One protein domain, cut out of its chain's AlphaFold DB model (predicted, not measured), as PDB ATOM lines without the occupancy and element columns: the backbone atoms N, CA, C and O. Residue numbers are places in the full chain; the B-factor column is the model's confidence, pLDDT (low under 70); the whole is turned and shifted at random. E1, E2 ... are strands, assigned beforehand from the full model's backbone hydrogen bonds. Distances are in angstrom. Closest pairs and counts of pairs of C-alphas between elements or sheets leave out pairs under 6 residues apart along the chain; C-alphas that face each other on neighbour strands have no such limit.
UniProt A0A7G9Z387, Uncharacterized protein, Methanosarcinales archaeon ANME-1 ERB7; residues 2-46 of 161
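This is residues 2 to 46 of the 161 residues of an uncharacterized protein of Methanosarcinales archaeon ANME-1 ERB7 (UniProt A0A7G9Z387). Two small antiparallel pieces stand one after the other along a flat, loose strip: a two-strand hairpin, E1 and E2, toward one end, and a three-strand meander, E3, E4 and E5, toward the other. E2 runs on into E3 at a bend and joins the two pieces, E1 stays clear of E4 and E5, and residues 2 to 3 fold back beside E1. The printed part has 45 residues with no named helix and five named strands, in the order E1, E2, E3, E4, E5 along the chain, and its class is all strand. The two-strand sheet is E1 - E2 and the three-strand sheet has the order E3 - E4 - E5, both antiparallel. The whole is loose, with a radius of gyration of the C-alphas of 12.6 A and spans of 39 by 23 by 11 A.

Residues 2 to 3 form a short antiparallel pairing with residues 8 to 9 of E1, which is residues 7 to 12. E1 and E2, residues 15 to 20, form a hairpin with 153 degrees between their directions; C-alphas 7 and 20 face each other at 4.4 A, and N 10 and O 17 are within hydrogen-bond range at 2.8 A. Across a break of 1 residue E2 runs on into E3, residues 22 to 24, at 42 degrees, and the two meet only through their link. E3 and E4, residues 32 to 36, form a hairpin at 154 degrees; C-alphas 24 and 32 face each other at 4.3 A, and N 33 and O 23 are 2.8 A apart, within hydrogen-bond range. E4 and E5, residues 41 to 45, form a hairpin at 142 degrees; C-alphas 35 and 42 face each other at 4.4 A, and N 34 and O 43 are within hydrogen-bond range at 2.8 A. E3, E4 and E5 make a meander, each strand the antiparallel neighbour of the one before, with E4 as the inner strand. E1 is apart from E3, E4 and E5; E2 is apart from E5, and only just apart from E4, with 8.1 A between their closest C-alphas.

E1 begins at C-alpha 7, at (4.278, -0.705, 47.105), and is 15.5 A long from first to last C-alpha. E2 is 15.9 A long and ends at C-alpha 20, at (1.718, 2.301, 48.947). E3 is 6.4 A long, E4 12.6 A and E5 12.9 A. E5 ends at C-alpha 45, at (-4.313, -2.383, 57.765).

The two C-alphas farthest apart, those of Asp 14 and Gly 27, are 39.3 A from each other. The printed part, residues 2 to 46, has no cut. The links from E1 to E2, E2 to E3 and E4 to E5 are tight, and the link of 7 residues from E3 to E4 is short. The mean pLDDT of the printed part is 92.3, and no printed residue is under 70.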
ATOM      1  N   LYS A   2      10.033   0.042  40.177       88.69
ATOM      2  CA  LYS A   2      10.184  -1.338  40.685       88.69
ATOM      3  C   LYS A   2       8.968  -1.723  41.526       88.69
ATOM      4  O   LYS A   2       8.569  -0.979  42.415       88.69
ATOM      5  N   ARG A   3       8.366  -2.880  41.251       88.88
ATOM      6  CA  ARG A   3       7.243  -3.403  42.046       88.88
ATOM      7  C   ARG A   3       7.778  -4.075  43.311       88.88
ATOM      8  O   ARG A   3       8.722  -4.856  43.234       88.88
ATOM      9  N   GLN A   4       7.157  -3.786  44.447       88.88
ATOM     10  CA  GLN A   4       7.394  -4.453  45.725       88.88
ATOM     11  C   GLN A   4       6.128  -5.177  46.192       88.88
ATOM     12  O   GLN A   4       5.108  -5.155  45.502       88.88
ATOM     13  N   ASN A   5       6.188  -5.817  47.364       87.56
ATOM     14  CA  ASN A   5       5.076  -6.606  47.894       87.56
ATOM     15  C   ASN A   5       3.773  -5.797  48.022       87.56
ATOM     16  O   ASN A   5       2.731  -6.247  47.553       87.56
ATOM     17  N   VAL A   6       3.849  -4.603  48.618       89.81
ATOM     18  CA  VAL A   6       2.690  -3.724  48.890       89.81
ATOM     19  C   VAL A   6       2.848  -2.313  48.312       89.81
ATOM     20  O   VAL A   6       1.984  -1.463  48.501       89.81
ATOM     21  N   SER A   7       3.954  -2.038  47.617       92.75
ATOM     22  CA  SER A   7       4.278  -0.705  47.105       92.75
ATOM     23  C   SER A   7       4.849  -0.738  45.692       92.75
ATOM     24  O   SER A   7       5.226  -1.783  45.146       92.75
ATOM     25  N   ILE A   8       4.914   0.444  45.093       93.31
ATOM     26  CA  ILE A   8       5.652   0.725  43.871       93.31
ATOM     27  C   ILE A   8       6.770   1.699  44.231       93.31
ATOM     28  O   ILE A   8       6.506   2.778  44.753       93.31
ATOM     29  N   ARG A   9       8.011   1.321  43.925       94.31
ATOM     30  CA  ARG A   9       9.178   2.175  44.120       94.31
ATOM     31  C   ARG A   9       9.425   3.062  42.907       94.31
ATOM     32  O   ARG A   9       9.579   2.562  41.779       94.31
ATOM     33  N   LEU A  10       9.525   4.358  43.171       94.69
ATOM     34  CA  LEU A  10       9.999   5.392  42.261       94.69
ATOM     35  C   LEU A  10      11.365   5.890  42.735       94.69
ATOM     36  O   LEU A  10      11.610   5.954  43.932       94.69
ATOM     37  N   ASN A  11      12.235   6.245  41.797       94.12
ATOM     38  CA  ASN A  11      13.478   6.943  42.096       94.12
ATOM     39  C   ASN A  11      13.332   8.374  41.567       94.12
ATOM     40  O   ASN A  11      13.059   8.557  40.380       94.12
ATOM     41  N   LEU A  12      13.426   9.364  42.456       92.38
ATOM     42  CA  LEU A  12      13.350  10.786  42.127       92.38
ATOM     43  C   LEU A  12      14.634  11.462  42.606       92.38
ATOM     44  O   LEU A  12      14.794  11.663  43.806       92.38
ATOM     45  N   LYS A  13      15.519  11.839  41.674       91.75
ATOM     46  CA  LYS A  13      16.784  12.539  41.979       91.75
ATOM     47  C   LYS A  13      17.567  11.851  43.112       91.75
ATOM     48  O   LYS A  13      17.812  12.454  44.150       91.75
ATOM     49  N   ASP A  14      17.860  10.563  42.926       91.94
ATOM     50  CA  ASP A  14      18.596   9.712  43.877       91.94
ATOM     51  C   ASP A  14      17.877   9.416  45.208       91.94
ATOM     52  O   ASP A  14      18.445   8.787  46.101       91.94
ATOM     53  N   ILE A  15      16.600   9.789  45.332       92.88
ATOM     54  CA  ILE A  15      15.744   9.413  46.461       92.88
ATOM     55  C   ILE A  15      14.795   8.298  46.025       92.88
ATOM     56  O   ILE A  15      13.946   8.479  45.149       92.88
ATOM     57  N   ASP A  16      14.907   7.146  46.683       93.19
ATOM     58  CA  ASP A  16      13.945   6.055  46.554       93.19
ATOM     59  C   ASP A  16      12.678   6.364  47.371       93.19
ATOM     60  O   ASP A  16      12.724   6.512  48.593       93.19
ATOM     61  N   ILE A  17      11.531   6.426  46.695       93.25
ATOM     62  CA  ILE A  17      10.212   6.678  47.282       93.25
ATOM     63  C   ILE A  17       9.318   5.469  47.028       93.25
ATOM     64  O   ILE A  17       9.075   5.085  45.882       93.25
ATOM     65  N   ASP A  18       8.783   4.900  48.103       92.88
ATOM     66  CA  ASP A  18       7.831   3.797  48.040       92.88
ATOM     67  C   ASP A  18       6.395   4.321  48.165       92.88
ATOM     68  O   ASP A  18       5.984   4.815  49.213       92.88
ATOM     69  N   ILE A  19       5.614   4.186  47.090       93.00
ATOM     70  CA  ILE A  19       4.193   4.543  47.064       93.00
ATOM     71  C   ILE A  19       3.367   3.301  47.386       93.00
ATOM     72  O   ILE A  19       3.350   2.334  46.622       93.00
ATOM     73  N   VAL A  20       2.668   3.336  48.519       92.69
ATOM     74  CA  VAL A  20       1.718   2.301  48.947       92.69
ATOM     75  C   VAL A  20       0.310   2.763  48.589       92.69
ATOM     76  O   VAL A  20      -0.142   3.803  49.063       92.69
ATOM     77  N   VAL A  21      -0.392   1.987  47.763       90.88
ATOM     78  CA  VAL A  21      -1.777   2.288  47.377       90.88
ATOM     79  C   VAL A  21      -2.720   1.481  48.257       90.88
ATOM     80  O   VAL A  21      -2.676   0.251  48.249       90.88
ATOM     81  N   GLY A  22      -3.587   2.172  48.996       93.25
ATOM     82  CA  GLY A  22      -4.620   1.555  49.821       93.25
ATOM     83  C   GLY A  22      -6.002   2.115  49.543       93.25
ATOM     84  O   GLY A  22      -6.159   3.293  49.235       93.25
ATOM     85  N   ARG A  23      -7.018   1.259  49.673       95.06
ATOM     86  CA  ARG A  23      -8.428   1.648  49.592       95.06
ATOM     87  C   ARG A  23      -8.978   1.813  51.001       95.06
ATOM     88  O   ARG A  23      -8.984   0.846  51.756       95.06
ATOM     89  N   LYS A  24      -9.460   3.004  51.354       95.88
ATOM     90  CA  LYS A  24     -10.156   3.220  52.630       95.88
ATOM     91  C   LYS A  24     -11.396   2.317  52.708       95.88
ATOM     92  O   LYS A  24     -12.133   2.211  51.726       95.88
ATOM     93  N   GLN A  25     -11.598   1.656  53.844       95.00
ATOM     94  CA  GLN A  25     -12.809   0.874  54.098       95.00
ATOM     95  C   GLN A  25     -13.967   1.791  54.511       95.00
ATOM     96  O   GLN A  25     -13.758   2.917  54.964       95.00
ATOM     97  N   GLU A  26     -15.195   1.318  54.322       93.75
ATOM     98  CA  GLU A  26     -16.395   2.068  54.688       93.75
ATOM     99  C   GLU A  26     -16.499   2.307  56.206       93.75
ATOM    100  O   GLU A  26     -15.840   1.659  57.024       93.75
ATOM    101  N   GLY A  27     -17.347   3.267  56.580       92.06
ATOM    102  CA  GLY A  27     -17.589   3.653  57.968       92.06
ATOM    103  C   GLY A  27     -16.611   4.699  58.518       92.06
ATOM    104  O   GLY A  27     -15.708   5.192  57.838       92.06
ATOM    105  N   ASN A  28     -16.806   5.058  59.789       89.94
ATOM    106  CA  ASN A  28     -15.986   6.051  60.489       89.94
ATOM    107  C   ASN A  28     -14.715   5.418  61.081       89.94
ATOM    108  O   ASN A  28     -14.491   5.427  62.291       89.94
ATOM    109  N   THR A  29     -13.898   4.805  60.222       92.19
ATOM    110  CA  THR A  29     -12.625   4.188  60.612       92.19
ATOM    111  C   THR A  29     -11.467   4.737  59.783       92.19
ATOM    112  O   THR A  29     -11.650   5.422  58.773       92.19
ATOM    113  N   GLN A  30     -10.251   4.422  60.225       93.81
ATOM    114  CA  GLN A  30      -9.019   4.631  59.459       93.81
ATOM    115  C   GLN A  30      -8.475   3.306  58.896       93.81
ATOM    116  O   GLN A  30      -7.283   3.187  58.599       93.81
ATOM    117  N   ASP A  31      -9.330   2.286  58.800       96.19
ATOM    118  CA  ASP A  31      -8.948   0.994  58.249       96.19
ATOM    119  C   ASP A  31      -8.870   1.095  56.712       96.19
ATOM    120  O   ASP A  31      -9.686   1.744  56.053       96.19
ATOM    121  N   HIS A  32      -7.850   0.461  56.141       96.38
ATOM    122  CA  HIS A  32      -7.595   0.432  54.705       96.38
ATOM    123  C   HIS A  32      -7.381  -1.006  54.241       96.38
ATOM    124  O   HIS A  32      -6.814  -1.823  54.965       96.38
ATOM    125  N   SER A  33      -7.784  -1.300  53.011       95.56
ATOM    126  CA  SER A  33      -7.419  -2.514  52.294       95.56
ATOM    127  C   SER A  33      -6.161  -2.261  51.463       95.56
ATOM    128  O   SER A  33      -6.132  -1.342  50.641       95.56
ATOM    129  N   LEU A  34      -5.136  -3.087  51.659       94.00
ATOM    130  CA  LEU A  34      -3.919  -3.131  50.848       94.00
ATOM    131  C   LEU A  34      -3.864  -4.450  50.093       94.00
ATOM    132  O   LEU A  34      -4.108  -5.502  50.674       94.00
ATOM    133  N   TYR A  35      -3.506  -4.407  48.818       92.50
ATOM    134  CA  TYR A  35      -3.212  -5.624  48.075       92.50
ATOM    135  C   TYR A  35      -1.757  -6.035  48.317       92.50
ATOM    136  O   TYR A  35      -0.852  -5.204  48.203       92.50
ATOM    137  N   THR A  36      -1.522  -7.309  48.635       89.69
ATOM    138  CA  THR A  36      -0.173  -7.872  48.770       89.69
ATOM    139  C   THR A  36       0.097  -8.879  47.664       89.69
ATOM    140  O   THR A  36      -0.701  -9.777  47.392       89.69
ATOM    141  N   ARG A  37       1.256  -8.735  47.019       89.19
ATOM    142  CA  ARG A  37       1.681  -9.627  45.935       89.19
ATOM    143  C   ARG A  37       2.102 -10.996  46.445       89.19
ATOM    144  O   ARG A  37       1.835 -11.978  45.769       89.19
ATOM    145  N   LYS A  38       2.741 -11.062  47.618       83.31
ATOM    146  CA  LYS A  38       3.196 -12.321  48.225       83.31
ATOM    147  C   LYS A  38       2.027 -13.276  48.478       83.31
ATOM    148  O   LYS A  38       2.157 -14.456  48.185       83.31
ATOM    149  N   SER A  39       0.898 -12.774  48.984       86.38
ATOM    150  CA  SER A  39      -0.300 -13.590  49.232       86.38
ATOM    151  C   SER A  39      -1.298 -13.600  48.072       86.38
ATOM    152  O   SER A  39      -2.304 -14.298  48.158       86.38
ATOM    153  N   ASN A  40      -1.061 -12.803  47.020       90.94
ATOM    154  CA  ASN A  40      -2.016 -12.547  45.939       90.94
ATOM    155  C   ASN A  40      -3.428 -12.205  46.467       90.94
ATOM    156  O   ASN A  40      -4.438 -12.710  45.978       90.94
ATOM    157  N   SER A  41      -3.509 -11.383  47.516       92.81
ATOM    158  CA  SER A  41      -4.769 -11.108  48.212       92.81
ATOM    159  C   SER A  41      -4.793  -9.724  48.860       92.81
ATOM    160  O   SER A  41      -3.792  -9.006  48.890       92.81
ATOM    161  N   TRP A  42      -5.963  -9.336  49.368       93.12
ATOM    162  CA  TRP A  42      -6.149  -8.100  50.121       93.12
ATOM    163  C   TRP A  42      -5.991  -8.348  51.620       93.12
ATOM    164  O   TRP A  42      -6.567  -9.289  52.162       93.12
ATOM    165  N   ILE A  43      -5.269  -7.459  52.296       92.50
ATOM    166  CA  ILE A  43      -5.169  -7.401  53.754       92.50
ATOM    167  C   ILE A  43      -5.797  -6.111  54.268       92.50
ATOM    168  O   ILE A  43      -5.748  -5.073  53.604       92.50
ATOM    169  N   LYS A  44      -6.350  -6.154  55.480       94.56
ATOM    170  CA  LYS A  44      -6.727  -4.946  56.217       94.56
ATOM    171  C   LYS A  44      -5.520  -4.415  56.991       94.56
ATOM    172  O   LYS A  44      -4.788  -5.200  57.592       94.56
ATOM    173  N   THR A  45      -5.346  -3.099  57.006       94.31
ATOM    174  CA  THR A  45      -4.313  -2.383  57.765       94.31
ATOM    175  C   THR A  45      -4.866  -1.100  58.391       94.31
ATOM    176  O   THR A  45      -5.935  -0.623  58.006       94.31
ATOM    177  N   ASN A  46      -4.125  -0.515  59.332       95.25
ATOM    178  CA  ASN A  46      -4.419   0.794  59.907       95.25
ATOM    179  C   ASN A  46      -3.132   1.452  60.433       95.25
ATOM    180  O   ASN A  46      -2.645   1.134  61.519       95.25
TER     181      ASN A  46